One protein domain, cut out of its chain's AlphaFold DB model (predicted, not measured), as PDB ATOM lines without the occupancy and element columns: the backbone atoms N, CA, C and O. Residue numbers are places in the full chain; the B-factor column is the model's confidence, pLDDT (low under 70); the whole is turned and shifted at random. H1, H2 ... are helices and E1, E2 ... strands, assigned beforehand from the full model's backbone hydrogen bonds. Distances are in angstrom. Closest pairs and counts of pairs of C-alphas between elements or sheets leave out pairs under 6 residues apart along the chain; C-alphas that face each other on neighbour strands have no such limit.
ATOM      1  N   SER A   4      36.086  -1.385  -4.923       34.88
ATOM      2  CA  SER A   4      37.483  -0.982  -5.132       34.88
ATOM      3  C   SER A   4      37.726   0.531  -5.059       34.88
ATOM      4  O   SER A   4      38.836   0.944  -4.730       34.88
ATOM      5  N   GLN A   5      36.721   1.366  -5.343       36.31
ATOM      6  CA  GLN A   5      36.808   2.821  -5.178       36.31
ATOM      7  C   GLN A   5      36.692   3.218  -3.701       36.31
ATOM      8  O   GLN A   5      37.424   4.097  -3.260       36.31
ATOM      9  N   PHE A   6      35.843   2.521  -2.938       45.09
ATOM     10  CA  PHE A   6      35.660   2.734  -1.500       45.09
ATOM     11  C   PHE A   6      36.896   2.334  -0.671       45.09
ATOM     12  O   PHE A   6      37.302   3.052   0.239       45.09
ATOM     13  N   LEU A   7      37.564   1.229  -1.019       44.28
ATOM     14  CA  LEU A   7      38.778   0.795  -0.309       44.28
ATOM     15  C   LEU A   7      39.972   1.744  -0.526       44.28
ATOM     16  O   LEU A   7      40.798   1.915   0.364       44.28
ATOM     17  N   ARG A   8      40.051   2.427  -1.678       45.28
ATOM     18  CA  ARG A   8      41.123   3.405  -1.952       45.28
ATOM     19  C   ARG A   8      41.047   4.646  -1.065       45.28
ATOM     20  O   ARG A   8      42.084   5.241  -0.791       45.28
ATOM     21  N   THR A   9      39.853   5.028  -0.615       48.34
ATOM     22  CA  THR A   9      39.659   6.172   0.289       48.34
ATOM     23  C   THR A   9      40.140   5.921   1.719       48.34
ATOM     24  O   THR A   9      40.294   6.885   2.456       48.34
ATOM     25  N   LEU A  10      40.427   4.675   2.119       47.88
ATOM     26  CA  LEU A  10      40.772   4.324   3.505       47.88
ATOM     27  C   LEU A  10      42.288   4.336   3.820       47.88
ATOM     28  O   LEU A  10      42.692   4.115   4.960       47.88
ATOM     29  N   ASN A  11      43.146   4.624   2.836       45.22
ATOM     30  CA  ASN A  11      44.610   4.598   2.978       45.22
ATOM     31  C   ASN A  11      45.206   5.902   3.573       45.22
ATOM     32  O   ASN A  11      45.956   6.606   2.895       45.22
ATOM     33  N   SER A  12      44.929   6.215   4.845       47.44
ATOM     34  CA  SER A  12      45.685   7.211   5.645       47.44
ATOM     35  C   SER A  12      46.078   6.649   7.029       47.44
ATOM     36  O   SER A  12      45.748   5.511   7.350       47.44
ATOM     37  N   THR A  13      46.888   7.357   7.823       43.78
ATOM     38  CA  THR A  13      47.529   6.860   9.066       43.78
ATOM     39  C   THR A  13      46.618   6.831  10.313       43.78
ATOM     40  O   THR A  13      45.590   7.495  10.361       43.78
ATOM     41  N   GLU A  14      47.025   6.049  11.326       50.56
ATOM     42  CA  GLU A  14      46.218   5.290  12.315       50.56
ATOM     43  C   GLU A  14      45.093   5.978  13.127       50.56
ATOM     44  O   GLU A  14      44.210   5.262  13.595       50.56
ATOM     45  N   LEU A  15      45.050   7.303  13.280       43.38
ATOM     46  CA  LEU A  15      43.966   8.015  14.001       43.38
ATOM     47  C   LEU A  15      43.211   9.040  13.135       43.38
ATOM     48  O   LEU A  15      42.119   9.462  13.506       43.38
ATOM     49  N   ASP A  16      43.742   9.346  11.948       48.72
ATOM     50  CA  ASP A  16      43.149  10.246  10.946       48.72
ATOM     51  C   ASP A  16      42.562   9.462   9.759       48.72
ATOM     52  O   ASP A  16      42.389   9.983   8.652       48.72
ATOM     53  N   ARG A  17      42.276   8.170   9.966       59.19
ATOM     54  CA  ARG A  17      41.590   7.352   8.967       59.19
ATOM     55  C   ARG A  17      40.128   7.764   8.868       59.19
ATOM     56  O   ARG A  17      39.449   7.824   9.900       59.19
ATOM     57  N   PRO A  18      39.609   7.962   7.645       58.91
ATOM     58  CA  PRO A  18      38.177   8.033   7.416       58.91
ATOM     59  C   PRO A  18      37.485   6.888   8.165       58.91
ATOM     60  O   PRO A  18      37.934   5.745   8.091       58.91
ATOM     61  N   PHE A  19      36.420   7.199   8.908       65.56
ATOM     62  CA  PHE A  19      35.619   6.240   9.679       65.56
ATOM     63  C   PHE A  19      36.290   5.599  10.909       65.56
ATOM     64  O   PHE A  19      35.691   4.701  11.492       65.56
ATOM     65  N   GLY A  20      37.494   6.020  11.318       63.16
ATOM     66  CA  GLY A  20      38.193   5.481  12.499       63.16
ATOM     67  C   GLY A  20      37.821   6.144  13.834       63.16
ATOM     68  O   GLY A  20      38.170   5.630  14.895       63.16
ATOM     69  N   GLN A  21      37.106   7.271  13.799       66.94
ATOM     70  CA  GLN A  21      36.698   8.007  14.997       66.94
ATOM     71  C   GLN A  21      35.454   7.383  15.632       66.94
ATOM     72  O   GLN A  21      34.421   7.240  14.980       66.94
ATOM     73  N   LEU A  22      35.553   7.038  16.916       65.50
ATOM     74  CA  LEU A  22      34.444   6.470  17.678       65.50
ATOM     75  C   LEU A  22      33.338   7.517  17.899       65.50
ATOM     76  O   LEU A  22      33.646   8.650  18.284       65.50
ATOM     77  N   PRO A  23      32.055   7.151  17.732       67.25
ATOM     78  CA  PRO A  23      30.942   8.001  18.131       67.25
ATOM     79  C   PRO A  23      30.979   8.300  19.633       67.25
ATOM     80  O   PRO A  23      31.353   7.455  20.446       67.25
ATOM     81  N   THR A  24      30.513   9.485  20.025       67.88
ATOM     82  CA  THR A  24      30.489   9.931  21.430       67.88
ATOM     83  C   THR A  24      29.597   9.079  22.338       67.88
ATOM     84  O   THR A  24      29.735   9.149  23.556       67.88
ATOM     85  N   CYS A  25      28.691   8.275  21.773       62.66
ATOM     86  CA  CYS A  25      27.818   7.364  22.515       62.66
ATOM     87  C   CYS A  25      28.501   6.064  22.975       62.66
ATOM     88  O   CYS A  25      27.917   5.333  23.774       62.66
ATOM     89  N   VAL A  26      29.710   5.766  22.490       66.44
ATOM     90  CA  VAL A  26      30.456   4.553  22.855       66.44
ATOM     91  C   VAL A  26      31.009   4.702  24.276       66.44
ATOM     92  O   VAL A  26      31.758   5.637  24.561       66.44
ATOM     93  N   SER A  27      30.625   3.795  25.183       57.25
ATOM     94  CA  SER A  27      30.737   4.030  26.630       57.25
ATOM     95  C   SER A  27      32.114   3.729  27.238       57.25
ATOM     96  O   SER A  27      32.441   4.396  28.214       57.25
ATOM     97  N   LEU A  28      32.938   2.800  26.699       57.28
ATOM     98  CA  LEU A  28      34.385   2.648  27.018       57.28
ATOM     99  C   LEU A  28      35.112   1.479  26.290       57.28
ATOM    100  O   LEU A  28      34.522   0.449  25.983       57.28
ATOM    101  N   LYS A  29      36.449   1.626  26.146       50.66
ATOM    102  CA  LYS A  29      37.520   0.623  25.864       50.66
ATOM    103  C   LYS A  29      37.456  -0.222  24.576       50.66
ATOM    104  O   LYS A  29      38.098  -1.267  24.519       50.66
ATOM    105  N   SER A  30      36.813   0.231  23.504       54.34
ATOM    106  CA  SER A  30      37.155  -0.307  22.180       54.34
ATOM    107  C   SER A  30      38.590   0.097  21.839       54.34
ATOM    108  O   SER A  30      38.873   1.278  21.617       54.34
ATOM    109  N   GLN A  31      39.509  -0.862  21.858       64.88
ATOM    110  CA  GLN A  31      40.893  -0.611  21.478       64.88
ATOM    111  C   GLN A  31      40.994  -0.753  19.968       64.88
ATOM    112  O   GLN A  31      40.663  -1.811  19.430       64.88
ATOM    113  N   SER A  32      41.426   0.318  19.301       74.56
ATOM    114  CA  SER A  32      41.902   0.206  17.925       74.56
ATOM    115  C   SER A  32      42.992  -0.858  17.897       74.56
ATOM    116  O   SER A  32      43.874  -0.871  18.763       74.56
ATOM    117  N   CYS A  33      42.900  -1.777  16.948       78.69
ATOM    118  CA  CYS A  33      43.881  -2.833  16.779       78.69
ATOM    119  C   CYS A  33      44.327  -2.909  15.321       78.69
ATOM    120  O   CYS A  33      43.672  -2.402  14.410       78.69
ATOM    121  N   LYS A  34      45.488  -3.521  15.108       85.38
ATOM    122  CA  LYS A  34      46.036  -3.790  13.784       85.38
ATOM    123  C   LYS A  34      46.317  -5.277  13.689       85.38
ATOM    124  O   LYS A  34      46.825  -5.873  14.637       85.38
ATOM    125  N   ILE A  35      45.990  -5.863  12.548       88.12
ATOM    126  CA  ILE A  35      46.329  -7.249  12.263       88.12
ATOM    127  C   ILE A  35      47.802  -7.306  11.885       88.12
ATOM    128  O   ILE A  35      48.216  -6.691  10.900       88.12
ATOM    129  N   ASP A  36      48.584  -8.043  12.662       92.69
ATOM    130  CA  ASP A  36      50.019  -8.181  12.441       92.69
ATOM    131  C   ASP A  36      50.457  -9.635  12.625       92.69
ATOM    132  O   ASP A  36      50.821 -10.060  13.719       92.69
ATOM    133  N   ILE A  37      50.354 -10.421  11.551       94.38
ATOM    134  CA  ILE A  37      50.884 -11.784  11.510       94.38
ATOM    135  C   ILE A  37      52.369 -11.706  11.182       94.38
ATOM    136  O   ILE A  37      52.771 -11.081  10.194       94.38
ATOM    137  N   GLY A 107      36.500  -5.331  21.483       84.88
ATOM    138  CA  GLY A 107      35.708  -5.067  22.683       84.88
ATOM    139  C   GLY A 107      35.681  -6.292  23.593       84.88
ATOM    140  O   GLY A 107      35.533  -7.409  23.108       84.88
ATOM    141  N   GLN A 108      35.829  -6.085  24.902       90.06
ATOM    142  CA  GLN A 108      35.688  -7.156  25.891       90.06
ATOM    143  C   GLN A 108      34.237  -7.241  26.344       90.06
ATOM    144  O   GLN A 108      33.707  -6.240  26.819       90.06
ATOM    145  N   VAL A 109      33.615  -8.407  26.200       87.75
ATOM    146  CA  VAL A 109      32.212  -8.647  26.555       87.75
ATOM    147  C   VAL A 109      32.129  -9.840  27.491       87.75
ATOM    148  O   VAL A 109      32.607 -10.917  27.150       87.75
ATOM    149  N   ASP A 110      31.475  -9.682  28.640       91.12
ATOM    150  CA  ASP A 110      31.310 -10.774  29.599       91.12
ATOM    151  C   ASP A 110      29.969 -11.495  29.402       91.12
ATOM    152  O   ASP A 110      28.894 -10.882  29.350       91.12
ATOM    153  N   HIS A 111      29.995 -12.826  29.321       90.69
ATOM    154  CA  HIS A 111      28.797 -13.663  29.206       90.69
ATOM    155  C   HIS A 111      28.975 -15.010  29.908       90.69
ATOM    156  O   HIS A 111      29.999 -15.666  29.755       90.69
ATOM    157  N   ASN A 112      27.973 -15.406  30.701       88.75
ATOM    158  CA  ASN A 112      27.960 -16.645  31.488       88.75
ATOM    159  C   ASN A 112      29.239 -16.906  32.313       88.75
ATOM    160  O   ASN A 112      29.662 -18.042  32.458       88.75
ATOM    161  N   GLY A 113      29.853 -15.857  32.872       86.25
ATOM    162  CA  GLY A 113      31.064 -15.987  33.695       86.25
ATOM    163  C   GLY A 113      32.382 -16.043  32.914       86.25
ATOM    164  O   GLY A 113      33.435 -16.144  33.536       86.25
ATOM    165  N   HIS A 114      32.349 -15.913  31.584       90.50
ATOM    166  CA  HIS A 114      33.540 -15.822  30.736       90.50
ATOM    167  C   HIS A 114      33.657 -14.436  30.103       90.50
ATOM    168  O   HIS A 114      32.644 -13.809  29.789       90.50
ATOM    169  N   SER A 115      34.895 -13.996  29.874       90.75
ATOM    170  CA  SER A 115      35.193 -12.762  29.146       90.75
ATOM    171  C   SER A 115      35.591 -13.084  27.709       90.75
ATOM    172  O   SER A 115      36.440 -13.947  27.472       90.75
ATOM    173  N   TYR A 116      34.964 -12.404  26.754       89.75
ATOM    174  CA  TYR A 116      35.171 -12.606  25.327       89.75
ATOM    175  C   TYR A 116      35.787 -11.361  24.706       89.75
ATOM    176  O   TYR A 116      35.199 -10.282  24.735       89.75
ATOM    177  N   SER A 117      36.930 -11.549  24.057       91.69
ATOM    178  CA  SER A 117      37.557 -10.542  23.219       91.69
ATOM    179  C   SER A 117      36.928 -10.613  21.834       91.69
ATOM    180  O   SER A 117      37.264 -11.504  21.056       91.69
ATOM    181  N   ILE A 118      35.999  -9.707  21.533       90.88
ATOM    182  CA  ILE A 118      35.286  -9.669  20.254       90.88
ATOM    183  C   ILE A 118      35.954  -8.669  19.325       90.88
ATOM    184  O   ILE A 118      35.941  -7.464  19.579       90.88
ATOM    185  N   HIS A 119      36.515  -9.177  18.232       92.06
ATOM    186  CA  HIS A 119      37.015  -8.365  17.131       92.06
ATOM    187  C   HIS A 119      35.858  -7.920  16.235       92.06
ATOM    188  O   HIS A 119      34.955  -8.703  15.934       92.06
ATOM    189  N   TYR A 120      35.899  -6.682  15.754       81.56
ATOM    190  CA  TYR A 120      34.943  -6.181  14.777       81.56
ATOM    191  C   TYR A 120      35.564  -5.110  13.874       81.56
ATOM    192  O   TYR A 120      36.386  -4.299  14.301       81.56
ATOM    193  N   MET A 121      35.159  -5.113  12.604       80.88
ATOM    194  CA  MET A 121      35.494  -4.054  11.647       80.88
ATOM    195  C   MET A 121      34.367  -3.032  11.622       80.88
ATOM    196  O   MET A 121      33.194  -3.413  11.707       80.88
ATOM    197  N   THR A 122      34.702  -1.751  11.475       69.75
ATOM    198  CA  THR A 122      33.671  -0.708  11.427       69.75
ATOM    199  C   THR A 122      33.908   0.354  10.382       69.75
ATOM    200  O   THR A 122      35.041   0.643   9.999       69.75
ATOM    201  N   LEU A 123      32.798   0.968   9.982       71.06
ATOM    202  CA  LEU A 123      32.781   2.261   9.323       71.06
ATOM    203  C   LEU A 123      31.877   3.186  10.149       71.06
ATOM    204  O   LEU A 123      30.650   3.062  10.100       71.06
ATOM    205  N   TRP A 124      32.473   4.070  10.952       63.50
ATOM    206  CA  TRP A 124      31.746   5.032  11.777       63.50
ATOM    207  C   TRP A 124      31.269   6.247  10.969       63.50
ATOM    208  O   TRP A 124      32.074   6.933  10.343       63.50
ATOM    209  N   SER A 125      29.970   6.554  11.026       57.94
ATOM    210  CA  SER A 125      29.439   7.859  10.619       57.94
ATOM    211  C   SER A 125      29.702   8.931  11.681       57.94
ATOM    212  O   SER A 125      29.665   8.640  12.873       57.94
ATOM    213  N   GLN A 126      29.914  10.179  11.260       64.81
ATOM    214  CA  GLN A 126      29.913  11.340  12.161       64.81
ATOM    215  C   GLN A 126      28.534  12.015  12.293       64.81
ATOM    216  O   GLN A 126      28.381  12.959  13.069       64.81
ATOM    217  N   ARG A 127      27.520  11.560  11.549       54.44
ATOM    218  CA  ARG A 127      26.150  12.088  11.603       54.44
ATOM    219  C   ARG A 127      25.276  11.254  12.527       54.44
ATOM    220  O   ARG A 127      25.370  10.033  12.545       54.44
ATOM    221  N   SER A 128      24.353  11.908  13.226       60.84
ATOM    222  CA  SER A 128      23.381  11.234  14.092       60.84
ATOM    223  C   SER A 128      22.144  10.680  13.361       60.84
ATOM    224  O   SER A 128      21.303  10.078  14.019       60.84
ATOM    225  N   ASP A 129      21.974  10.908  12.050       55.34
ATOM    226  CA  ASP A 129      20.661  10.838  11.372       55.34
ATOM    227  C   ASP A 129      20.615  10.154   9.987       55.34
ATOM    228  O   ASP A 129      19.693  10.407   9.213       55.34
ATOM    229  N   ALA A 130      21.603   9.365   9.585       47.69
ATOM    230  CA  ALA A 130      21.964   9.385   8.170       47.69
ATOM    231  C   ALA A 130      21.461   8.170   7.291       47.69
ATOM    232  O   ALA A 130      21.113   7.106   7.800       47.69
ATOM    233  N   ILE A 131      21.340   8.347   5.942       41.00
ATOM    234  CA  ILE A 131      20.908   7.366   4.852       41.00
ATOM    235  C   ILE A 131      21.891   7.364   3.588       41.00
ATOM    236  O   ILE A 131      22.606   8.342   3.496       41.00
ATOM    237  N   PRO A 132      22.063   6.358   2.662       39.94
ATOM    238  CA  PRO A 132      23.322   5.964   1.914       39.94
ATOM    239  C   PRO A 132      23.793   6.675   0.624       39.94
ATOM    240  O   PRO A 132      23.088   6.567  -0.372       39.94
ATOM    241  N   LEU A 133      25.052   7.207   0.612       40.03
ATOM    242  CA  LEU A 133      26.083   7.237  -0.479       40.03
ATOM    243  C   LEU A 133      27.424   8.025  -0.170       40.03
ATOM    244  O   LEU A 133      27.660   9.047  -0.807       40.03
ATOM    245  N   TYR A 134      28.321   7.670   0.778       49.97
ATOM    246  CA  TYR A 134      29.052   8.767   1.478       49.97
ATOM    247  C   TYR A 134      30.480   8.581   2.082       49.97
ATOM    248  O   TYR A 134      30.941   7.462   2.302       49.97
ATOM    249  N   THR A 135      31.148   9.725   2.356       55.44
ATOM    250  CA  THR A 135      32.374   9.954   3.183       55.44
ATOM    251  C   THR A 135      32.064   9.818   4.691       55.44
ATOM    252  O   THR A 135      30.883   9.742   5.018       55.44
ATOM    253  N   PRO A 136      33.023   9.818   5.645       56.84
ATOM    254  CA  PRO A 136      32.708   9.729   7.087       56.84
ATOM    255  C   PRO A 136      31.684  10.759   7.582       56.84
ATOM    256  O   PRO A 136      30.797  10.432   8.370       56.84
ATOM    257  N   GLU A 137      31.761  11.983   7.062       54.91
ATOM    258  CA  GLU A 137      30.894  13.119   7.409       54.91
ATOM    259  C   GLU A 137      29.487  12.973   6.836       54.91
ATOM    260  O   GLU A 137      28.559  13.665   7.243       54.91
ATOM    261  N   THR A 138      29.329  12.114   5.835       61.62
ATOM    262  CA  THR A 138      28.067  11.939   5.133       61.62
ATOM    263  C   THR A 138      27.500  10.527   5.329       61.62
ATOM    264  O   THR A 138      26.349  10.288   4.982       61.62
ATOM    265  N   LEU A 139      28.275   9.595   5.912       64.38
ATOM    266  CA  LEU A 139      27.924   8.183   6.038       64.38
ATOM    267  C   LEU A 139      26.639   8.024   6.829       64.38
ATOM    268  O   LEU A 139      26.396   8.786   7.760       64.38
ATOM    269  N   PRO A 140      25.815   7.032   6.511       69.88
ATOM    270  CA  PRO A 140      24.481   7.044   7.038       69.88
ATOM    271  C   PRO A 140      24.253   6.283   8.307       69.88
ATOM    272  O   PRO A 140      23.501   6.648   9.200       69.88
ATOM    273  N   TYR A 141      24.979   5.196   8.345       73.38
ATOM    274  CA  TYR A 141      24.842   4.154   9.303       73.38
ATOM    275  C   TYR A 141      26.228   3.924   9.858       73.38
ATOM    276  O   TYR A 141      27.232   4.073   9.154       73.38
ATOM    277  N   HIS A 142      26.278   3.505  11.108       79.38
ATOM    278  CA  HIS A 142      27.445   2.792  11.582       79.38
ATOM    279  C   HIS A 142      27.355   1.370  11.028       79.38
ATOM    280  O   HIS A 142      26.376   0.667  11.278       79.38
ATOM    281  N   PHE A 143      28.357   0.950  10.260       83.88
ATOM    282  CA  PHE A 143      28.480  -0.448   9.857       83.88
ATOM    283  C   PHE A 143      29.396  -1.150  10.844       83.88
ATOM    284  O   PHE A 143      30.522  -0.705  11.051       83.88
ATOM    285  N   ILE A 144      28.912  -2.235  11.444       85.81
ATOM    286  CA  ILE A 144      29.655  -3.029  12.423       85.81
ATOM    287  C   ILE A 144      29.633  -4.473  11.950       85.81
ATOM    288  O   ILE A 144      28.567  -5.058  11.769       85.81
ATOM    289  N   VAL A 145      30.818  -5.034  11.734       91.06
ATOM    290  CA  VAL A 145      31.003  -6.398  11.235       91.06
ATOM    291  C   VAL A 145      31.792  -7.181  12.282       91.06
ATOM    292  O   VAL A 145      33.027  -7.189  12.234       91.06
ATOM    293  N   PRO A 146      31.110  -7.777  13.278       92.62
ATOM    294  CA  PRO A 146      31.775  -8.524  14.331       92.62
ATOM    295  C   PRO A 146      32.195  -9.916  13.858       92.62
ATOM    296  O   PRO A 146      31.437 -10.630  13.199       92.62
ATOM    297  N   SER A 147      33.397 -10.326  14.250       94.88
ATOM    298  CA  SER A 147      33.826 -11.718  14.196       94.88
ATOM    299  C   SER A 147      33.079 -12.507  15.272       94.88
ATOM    300  O   SER A 147      33.112 -12.144  16.451       94.88
ATOM    301  N   LEU A 148      32.423 -13.602  14.881       96.56
ATOM    302  CA  LEU A 148      31.788 -14.524  15.828       96.56
ATOM    303  C   LEU A 148      32.836 -15.070  16.826       96.56
ATOM    304  O   LEU A 148      33.995 -15.245  16.443       96.56
ATOM    305  N   PRO A 149      32.468 -15.373  18.082       96.31
ATOM    306  CA  PRO A 149      33.338 -16.114  18.997       96.31
ATOM    307  C   PRO A 149      33.896 -17.387  18.340       96.31
ATOM    308  O   PRO A 149      33.145 -18.140  17.717       96.31
ATOM    309  N   GLY A 150      35.211 -17.600  18.434       95.12
ATOM    310  CA  GLY A 150      35.921 -18.687  17.742       95.12
ATOM    311  C   GLY A 150      36.292 -18.430  16.279       95.12
ATOM    312  O   GLY A 150      36.861 -19.314  15.639       95.12
ATOM    313  N   TYR A 151      36.003 -17.244  15.735       96.31
ATOM    314  CA  TYR A 151      36.369 -16.876  14.369       96.31
ATOM    315  C   TYR A 151      37.437 -15.783  14.345       96.31
ATOM    316  O   TYR A 151      37.298 -14.726  14.961       96.31
ATOM    317  N   THR A 152      38.465 -16.031  13.533       94.31
ATOM    318  CA  THR A 152      39.561 -15.105  13.213       94.31
ATOM    319  C   THR A 152      40.240 -14.514  14.451       94.31
ATOM    320  O   THR A 152      41.039 -15.196  15.082       94.31
ATOM    321  N   PHE A 153      39.946 -13.259  14.783       93.12
ATOM    322  CA  PHE A 153      40.576 -12.509  15.871       93.12
ATOM    323  C   PHE A 153      39.687 -12.407  17.121       93.12
ATOM    324  O   PHE A 153      40.103 -11.808  18.112       93.12
ATOM    325  N   SER A 154      38.474 -12.973  17.087       94.94
ATOM    326  CA  SER A 154      37.643 -13.127  18.282       94.94
ATOM    327  C   SER A 154      38.068 -14.364  19.070       94.94
ATOM    328  O   SER A 154      38.291 -15.430  18.496       94.94
ATOM    329  N   SER A 155      38.148 -14.241  20.395       94.12
ATOM    330  CA  SER A 155      38.498 -15.356  21.279       94.12
ATOM    331  C   SER A 155      37.337 -16.343  21.486       94.12
ATOM    332  O   SER A 155      36.221 -16.149  20.992       94.12
ATOM    333  N   GLY A 156      37.592 -17.384  22.285       91.69
ATOM    334  CA  GLY A 156      36.606 -18.397  22.661       91.69
ATOM    335  C   GLY A 156      36.341 -19.425  21.553       91.69
ATOM    336  O   GLY A 156      37.099 -19.474  20.584       91.69
ATOM    337  N   PRO A 157      35.270 -20.235  21.666       92.94
ATOM    338  CA  PRO A 157      34.359 -20.370  22.817       92.94
ATOM    339  C   PRO A 157      35.045 -20.860  24.115       92.94
ATOM    340  O   PRO A 157      36.238 -21.170  24.081       92.94
ATOM    341  N   PRO A 158      34.342 -20.909  25.267       91.19
ATOM    342  CA  PRO A 158      34.900 -21.410  26.528       91.19
ATOM    343  C   PRO A 158      35.446 -22.840  26.419       91.19
ATOM    344  O   PRO A 158      34.950 -23.650  25.637       91.19
ATOM    345  N   ILE A 159      36.470 -23.157  27.218       91.25
ATOM    346  CA  ILE A 159      37.137 -24.474  27.220       91.25
ATOM    347  C   ILE A 159      36.783 -25.336  28.439       91.25
ATOM    348  O   ILE A 159      37.193 -26.491  28.522       91.25
ATOM    349  N   ASP A 160      36.043 -24.791  29.399       86.88
ATOM    350  CA  ASP A 160      35.774 -25.376  30.714       86.88
ATOM    351  C   ASP A 160      34.444 -26.144  30.792       86.88
ATOM    352  O   ASP A 160      33.818 -26.246  31.845       86.88
ATOM    353  N   GLY A 161      34.047 -26.778  29.684       73.06
ATOM    354  CA  GLY A 161      32.965 -27.769  29.655       73.06
ATOM    355  C   GLY A 161      31.546 -27.198  29.588       73.06
ATOM    356  O   GLY A 161      30.589 -27.965  29.672       73.06
ATOM    357  N   VAL A 162      31.400 -25.883  29.412       87.31
ATOM    358  CA  VAL A 162      30.119 -25.239  29.102       87.31
ATOM    359  C   VAL A 162      29.901 -25.277  27.590       87.31
ATOM    360  O   VAL A 162      30.761 -24.839  26.827       87.31
ATOM    361  N   ASP A 163      28.763 -25.822  27.159       92.19
ATOM    362  CA  ASP A 163      28.391 -25.817  25.743       92.19
ATOM    363  C   ASP A 163      28.090 -24.389  25.263       92.19
ATOM    364  O   ASP A 163      27.669 -23.530  26.042       92.19
ATOM    365  N   PHE A 164      28.323 -24.130  23.980       95.50
ATOM    366  CA  PHE A 164      28.258 -22.792  23.407       95.50
ATOM    367  C   PHE A 164      27.511 -22.800  22.077       95.50
ATOM    368  O   PHE A 164      27.886 -23.485  21.124       95.50
ATOM    369  N   SER A 165      26.455 -21.996  21.998       95.25
ATOM    370  CA  SER A 165      25.510 -22.007  20.883       95.25
ATOM    371  C   SER A 165      25.450 -20.669  20.139       95.25
ATOM    372  O   SER A 165      25.955 -19.641  20.588       95.25
ATOM    373  N   THR A 166      24.742 -20.637  19.006       95.12
ATOM    374  CA  THR A 166      24.440 -19.376  18.302       95.12
ATOM    375  C   THR A 166      23.603 -18.404  19.140       95.12
ATOM    376  O   THR A 166      23.617 -17.207  18.862       95.12
ATOM    377  N   TYR A 167      22.881 -18.896  20.151       96.56
ATOM    378  CA  TYR A 167      22.143 -18.054  21.093       96.56
ATOM    379  C   TYR A 167      23.081 -17.361  22.094       96.56
ATOM    380  O   TYR A 167      22.892 -16.197  22.442       96.56
ATOM    381  N   ASP A 168      24.165 -18.018  22.510       97.38
ATOM    382  CA  ASP A 168      25.190 -17.360  23.327       97.38
ATOM    383  C   ASP A 168      25.873 -16.237  22.545       97.38
ATOM    384  O   ASP A 168      26.105 -15.148  23.077       97.38
ATOM    385  N   VAL A 169      26.100 -16.451  21.244       97.69
ATOM    386  CA  VAL A 169      26.600 -15.401  20.349       97.69
ATOM    387  C   VAL A 169      25.637 -14.215  20.266       97.69
ATOM    388  O   VAL A 169      26.093 -13.075  20.353       97.69
ATOM    389  N   SER A 170      24.320 -14.438  20.135       97.81
ATOM    390  CA  SER A 170      23.354 -13.327  20.116       97.81
ATOM    391  C   SER A 170      23.365 -12.558  21.439       97.81
ATOM    392  O   SER A 170      23.367 -11.331  21.430       97.81
ATOM    393  N   CYS A 171      23.483 -13.242  22.579       97.06
ATOM    394  CA  CYS A 171      23.607 -12.590  23.883       97.06
ATOM    395  C   CYS A 171      24.868 -11.717  23.994       97.06
ATOM    396  O   CYS A 171      24.799 -10.608  24.531       97.06
ATOM    397  N   ILE A 172      26.003 -12.192  23.476       96.62
ATOM    398  CA  ILE A 172      27.263 -11.436  23.437       96.62
ATOM    399  C   ILE A 172      27.126 -10.212  22.525       96.62
ATOM    400  O   ILE A 172      27.481  -9.103  22.925       96.62
ATOM    401  N   PHE A 173      26.570 -10.371  21.323       96.44
ATOM    402  CA  PHE A 173      26.392  -9.259  20.385       96.44
ATOM    403  C   PHE A 173      25.391  -8.221  20.885       96.44
ATOM    404  O   PHE A 173      25.640  -7.027  20.750       96.44
ATOM    405  N   ARG A 174      24.320  -8.646  21.557       95.56
ATOM    406  CA  ARG A 174      23.379  -7.746  22.227       95.56
ATOM    407  C   ARG A 174      24.088  -6.838  23.231       95.56
ATOM    408  O   ARG A 174      23.899  -5.626  23.200       95.56
ATOM    409  N   LYS A 175      24.933  -7.411  24.096       93.25
ATOM    410  CA  LYS A 175      25.742  -6.644  25.060       93.25
ATOM    411  C   LYS A 175      26.722  -5.718  24.347       93.25
ATOM    412  O   LYS A 175      26.809  -4.542  24.691       93.25
ATOM    413  N   LEU A 176      27.414  -6.211  23.314       90.12
ATOM    414  CA  LEU A 176      28.310  -5.394  22.489       90.12
ATOM    415  C   LEU A 176      27.581  -4.156  21.944       90.12
ATOM    416  O   LEU A 176      28.054  -3.039  22.122       90.12
ATOM    417  N   PHE A 177      26.421  -4.330  21.314       90.69
ATOM    418  CA  PHE A 177      25.700  -3.228  20.681       90.69
ATOM    419  C   PHE A 177      25.081  -2.267  21.700       90.69
ATOM    420  O   PHE A 177      25.221  -1.052  21.556       90.69
ATOM    421  N   ASN A 178      24.445  -2.795  22.745       89.56
ATOM    422  CA  ASN A 178      23.679  -1.991  23.694       89.56
ATOM    423  C   ASN A 178      24.548  -1.351  24.778       89.56
ATOM    424  O   ASN A 178      24.412  -0.157  25.053       89.56
ATOM    425  N   ASP A 179      25.430  -2.138  25.390       87.81
ATOM    426  CA  ASP A 179      26.136  -1.751  26.612       87.81
ATOM    427  C   ASP A 179      27.490  -1.115  26.274       87.81
ATOM    428  O   ASP A 179      27.853  -0.065  26.814       87.81
ATOM    429  N   HIS A 180      28.222  -1.717  25.328       81.19
ATOM    430  CA  HIS A 180      29.559  -1.251  24.950       81.19
ATOM    431  C   HIS A 180      29.513  -0.136  23.901       81.19
ATOM    432  O   HIS A 180      30.179   0.889  24.059       81.19
ATOM    433  N   LEU A 181      28.718  -0.310  22.843       83.06
ATOM    434  CA  LEU A 181      28.603   0.677  21.765       83.06
ATOM    435  C   LEU A 181      27.485   1.707  21.999       83.06
ATOM    436  O   LEU A 181      27.464   2.747  21.340       83.06
ATOM    437  N   GLY A 182      26.596   1.458  22.966       83.94
ATOM    438  CA  GLY A 182      25.601   2.428  23.422       83.94
ATOM    439  C   GLY A 182      24.379   2.583  22.513       83.94
ATOM    440  O   GLY A 182      23.605   3.528  22.701       83.94
ATOM    441  N   PHE A 183      24.175   1.692  21.538       86.06
ATOM    442  CA  PHE A 183      23.054   1.806  20.609       86.06
ATOM    443  C   PHE A 183      21.717   1.549  21.295       86.06
ATOM    444  O   PHE A 183      21.536   0.575  22.021       86.06
ATOM    445  N   LYS A 184      20.759   2.441  21.036       87.12
ATOM    446  CA  LYS A 184      19.367   2.311  21.500       87.12
ATOM    447  C   LYS A 184      18.451   1.676  20.463       87.12
ATOM    448  O   LYS A 184      17.344   1.275  20.787       87.12
ATOM    449  N   SER A 185      18.923   1.585  19.227       89.12
ATOM    450  CA  SER A 185      18.239   0.916  18.134       89.12
ATOM    451  C   SER A 185      19.261   0.486  17.091       89.12
ATOM    452  O   SER A 185      20.134   1.283  16.739       89.12
ATOM    453  N   TYR A 186      19.142  -0.728  16.569       90.50
ATOM    454  CA  TYR A 186      19.980  -1.226  15.483       90.50
ATOM    455  C   TYR A 186      19.207  -2.195  14.583       90.50
ATOM    456  O   TYR A 186      18.183  -2.761  14.967       90.50
ATOM    457  N   ILE A 187      19.709  -2.376  13.362       94.44
ATOM    458  CA  ILE A 187      19.223  -3.367  12.399       94.44
ATOM    459  C   ILE A 187      20.318  -4.411  12.227       94.44
ATOM    460  O   ILE A 187      21.498  -4.066  12.159       94.44
ATOM    461  N   VAL A 188      19.932  -5.680  12.133       95.31
ATOM    462  CA  VAL A 188      20.867  -6.783  11.887       95.31
ATOM    463  C   VAL A 188      20.690  -7.347  10.485       95.31
ATOM    464  O   VAL A 188      19.574  -7.472   9.982       95.31
ATOM    465  N   ALA A 189      21.800  -7.714   9.850       94.81
ATOM    466  CA  ALA A 189      21.795  -8.397   8.567       94.81
ATOM    467  C   ALA A 189      22.666  -9.653   8.632       94.81
ATOM    468  O   ALA A 189      23.789  -9.597   9.131       94.81
ATOM    469  N   GLY A 190      22.162 -10.784   8.129       93.62
ATOM    470  CA  GLY A 190      22.862 -12.062   8.257       93.62
ATOM    471  C   GLY A 190      22.549 -13.074   7.159       93.62
ATOM    472  O   GLY A 190      21.401 -13.259   6.758       93.62
ATOM    473  N   GLY A 191      23.589 -13.774   6.714       92.38
ATOM    474  CA  GLY A 191      23.505 -15.016   5.942       92.38
ATOM    475  C   GLY A 191      24.085 -16.185   6.745       92.38
ATOM    476  O   GLY A 191      24.615 -15.968   7.835       92.38
ATOM    477  N   ASP A 192      23.984 -17.408   6.222       92.88
ATOM    478  CA  ASP A 192      24.567 -18.627   6.814       92.88
ATOM    479  C   ASP A 192      24.319 -18.737   8.345       92.88
ATOM    480  O   ASP A 192      23.195 -18.484   8.795       92.88
ATOM    481  N   ILE A 193      25.325 -19.058   9.172       94.56
ATOM    482  CA  ILE A 193      25.227 -19.099  10.644       94.56
ATOM    483  C   ILE A 193      24.756 -17.753  11.214       94.56
ATOM    484  O   ILE A 193      23.936 -17.717  12.136       94.56
ATOM    485  N   GLY A 194      25.208 -16.639  10.631       95.50
ATOM    486  CA  GLY A 194      24.820 -15.287  11.038       95.50
ATOM    487  C   GLY A 194      23.312 -15.047  10.960       95.50
ATOM    488  O   GLY A 194      22.772 -14.300  11.773       95.50
ATOM    489  N   SER A 195      22.597 -15.737  10.067       95.25
ATOM    490  CA  SER A 195      21.135 -15.655   9.991       95.25
ATOM    491  C   SER A 195      20.432 -16.184  11.250       95.25
ATOM    492  O   SER A 195      19.374 -15.678  11.621       95.25
ATOM    493  N   ARG A 196      21.007 -17.186  11.932       94.81
ATOM    494  CA  ARG A 196      20.474 -17.721  13.199       94.81
ATOM    495  C   ARG A 196      20.725 -16.759  14.350       94.81
ATOM    496  O   ARG A 196      19.811 -16.483  15.117       94.81
ATOM    497  N   VAL A 197      21.934 -16.200  14.414       97.06
ATOM    498  CA  VAL A 197      22.299 -15.178  15.406       97.06
ATOM    499  C   VAL A 197      21.406 -13.942  15.255       97.06
ATOM    500  O   VAL A 197      20.846 -13.468  16.238       97.06
ATOM    501  N   CYS A 198      21.212 -13.459  14.023       97.06
ATOM    502  CA  CYS A 198      20.354 -12.307  13.734       97.06
ATOM    503  C   CYS A 198      18.892 -12.565  14.109       97.06
ATOM    504  O   CYS A 198      18.258 -11.683  14.676       97.06
ATOM    505  N   ARG A 199      18.363 -13.766  13.832       96.38
ATOM    506  CA  ARG A 199      17.009 -14.152  14.262       96.38
ATOM    507  C   ARG A 199      16.850 -14.098  15.777       96.38
ATOM    508  O   ARG A 199      15.866 -13.537  16.235       96.38
ATOM    509  N   ALA A 200      17.810 -14.635  16.528       96.62
ATOM    510  CA  ALA A 200      17.777 -14.581  17.988       96.62
ATOM    511  C   ALA A 200      17.856 -13.132  18.504       96.62
ATOM    512  O   ALA A 200      17.067 -12.742  19.352       96.62
ATOM    513  N   LEU A 201      18.730 -12.291  17.935       97.38
ATOM    514  CA  LEU A 201      18.775 -10.860  18.273       97.38
ATOM    515  C   LEU A 201      17.433 -10.158  18.025       97.38
ATOM    516  O   LEU A 201      16.945  -9.456  18.901       97.38
ATOM    517  N   ALA A 202      16.828 -10.369  16.855       96.88
ATOM    518  CA  ALA A 202      15.554  -9.748  16.498       96.88
ATOM    519  C   ALA A 202      14.369 -10.270  17.326       96.88
ATOM    520  O   ALA A 202      13.388  -9.554  17.500       96.88
ATOM    521  N   ALA A 203      14.445 -11.510  17.813       96.81
ATOM    522  CA  ALA A 203      13.421 -12.093  18.672       96.81
ATOM    523  C   ALA A 203      13.530 -11.602  20.126       96.81
ATOM    524  O   ALA A 203      12.505 -11.338  20.752       96.81
ATOM    525  N   ASP A 204      14.756 -11.466  20.643       96.75
ATOM    526  CA  ASP A 204      14.997 -11.338  22.086       96.75
ATOM    527  C   ASP A 204      15.483  -9.949  22.531       96.75
ATOM    528  O   ASP A 204      15.538  -9.677  23.733       96.75
ATOM    529  N   ASP A 205      15.849  -9.055  21.605       96.75
ATOM    530  CA  ASP A 205      16.280  -7.692  21.926       96.75
ATOM    531  C   ASP A 205      15.335  -6.622  21.375       96.75
ATOM    532  O   ASP A 205      15.255  -6.398  20.171       96.75
ATOM    533  N   ALA A 206      14.701  -5.867  22.273       95.94
ATOM    534  CA  ALA A 206      13.841  -4.741  21.914       95.94
ATOM    535  C   ALA A 206      14.586  -3.602  21.190       95.94
ATOM    536  O   ALA A 206      13.954  -2.815  20.485       95.94
ATOM    537  N   ASN A 207      15.914  -3.508  21.338       94.69
ATOM    538  CA  ASN A 207      16.722  -2.543  20.589       94.69
ATOM    539  C   ASN A 207      16.989  -3.004  19.141       94.69
ATOM    540  O   ASN A 207      17.418  -2.197  18.313       94.69
ATOM    541  N   CYS A 208      16.729  -4.270  18.793       96.94
ATOM    542  CA  CYS A 208      16.796  -4.744  17.416       96.94
ATOM    543  C   CYS A 208      15.487  -4.402  16.685       96.94
ATOM    544  O   CYS A 208      14.479  -5.092  16.808       96.94
ATOM    545  N   ILE A 209      15.498  -3.319  15.907       96.06
ATOM    546  CA  ILE A 209      14.289  -2.764  15.271       96.06
ATOM    547  C   ILE A 209      14.055  -3.276  13.842       96.06
ATOM    548  O   ILE A 209      13.109  -2.858  13.176       96.06
ATOM    549  N   GLY A 210      14.922  -4.156  13.343       94.38
ATOM    550  CA  GLY A 210      14.792  -4.724  12.008       94.38
ATOM    551  C   GLY A 210      15.821  -5.808  11.716       94.38
ATOM    552  O   GLY A 210      16.924  -5.818  12.267       94.38
ATOM    553  N   ILE A 211      15.459  -6.706  10.803       96.25
ATOM    554  CA  ILE A 211      16.285  -7.831  10.373       96.25
ATOM    555  C   ILE A 211      16.231  -7.989   8.853       96.25
ATOM    556  O   ILE A 211      15.160  -7.958   8.252       96.25
ATOM    557  N   HIS A 212      17.392  -8.197   8.234       95.81
ATOM    558  CA  HIS A 212      17.511  -8.566   6.825       95.81
ATOM    559  C   HIS A 212      18.290  -9.876   6.685       95.81
ATOM    560  O   HIS A 212      19.456  -9.964   7.069       95.81
ATOM    561  N   LEU A 213      17.682 -10.896   6.084       94.62
ATOM    562  CA  LEU A 213      18.320 -12.199   5.907       94.62
ATOM    563  C   LEU A 213      18.510 -12.524   4.435       94.62
ATOM    564  O   LEU A 213      17.578 -12.416   3.647       94.62
ATOM    565  N   THR A 214      19.704 -12.995   4.087       92.19
ATOM    566  CA  THR A 214      19.984 -13.596   2.771       92.19
ATOM    567  C   THR A 214      19.920 -15.121   2.809       92.19
ATOM    568  O   THR A 214      20.053 -15.773   1.778       92.19
TER     569      THR A 214
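This is residues 4 to 37 and 107 to 214 of the 290 residues of the protein "Putative epoxide hydrolase" of Talaromyces marneffei PM1 (UniProt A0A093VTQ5). A three-stranded sheet, E2, E3 and E4, has the helix H2 over one face; H2 packs in turn on H3, which covers the small parallel pair E5 and E6. H1 lies far out from this body. The 142 printed residues hold three named helices and six named strands in the order H1 E1 E2 E3 E4 H2 E5 H3 E6, a mixed class with under half of the residues in named elements. The whole is compact, radius of gyration of the C-alphas 15.6 A, spanning 45 by 36 by 30 A.

Find E3 at residues 114 to 123, 28.0 A long, from C-alpha 114 at (33.540, -15.822, 30.736). Beside it are E2, residues 107 to 111, and E4, residues 143 to 146. H2, residues 166 to 180, is 20.0 A long; H3, residues 192 to 204, 19.4 A. Look for E5 at 186 to 190 and E6 at 208 to 213, ending at (18.320, -12.199, 5.907). H1 is residues 4 to 8, E1 31 to 33.

E2, E3 and E4 form a meander, each strand the antiparallel neighbour of the one before; see N 109 and O 116, 2.9 A, and N 121 and O 145, 3.0 A. H2 is on this sheet, making two layers, helix over sheet; its closest C-alphas to E2 are Ile 172 and His 111, 6.4 A. H2 touches H3 at a steep tilt of 62 degrees, closest C-alphas Ser 170 and Val 197, 5.2 A. E5, H3 and E6 form a strand-helix-strand unit, parallel neighbours joined through a helix, with a right-handed crossover; N 188 and O 210 are 3.0 A apart. E1 pairs with no named strand; H1 is apart from E1. Every O i to N i+4 pair is within hydrogen-bond range in H2, 8 of 9 in H3 and 0 of 1 in H1, where 1 of 2 O i to N i+3 pairs is.

The farthest C-alphas, Thr 138 and Gly 161, are 46.9 A apart. Residues 38 to 106 are not printed; C-alphas 37 and 107 are 20.0 A apart. Links H1 to E1, E3 to E4 and E4 to H2 are long. Confidence is under 70 at residues 4 to 31, 122 and 124 to 140.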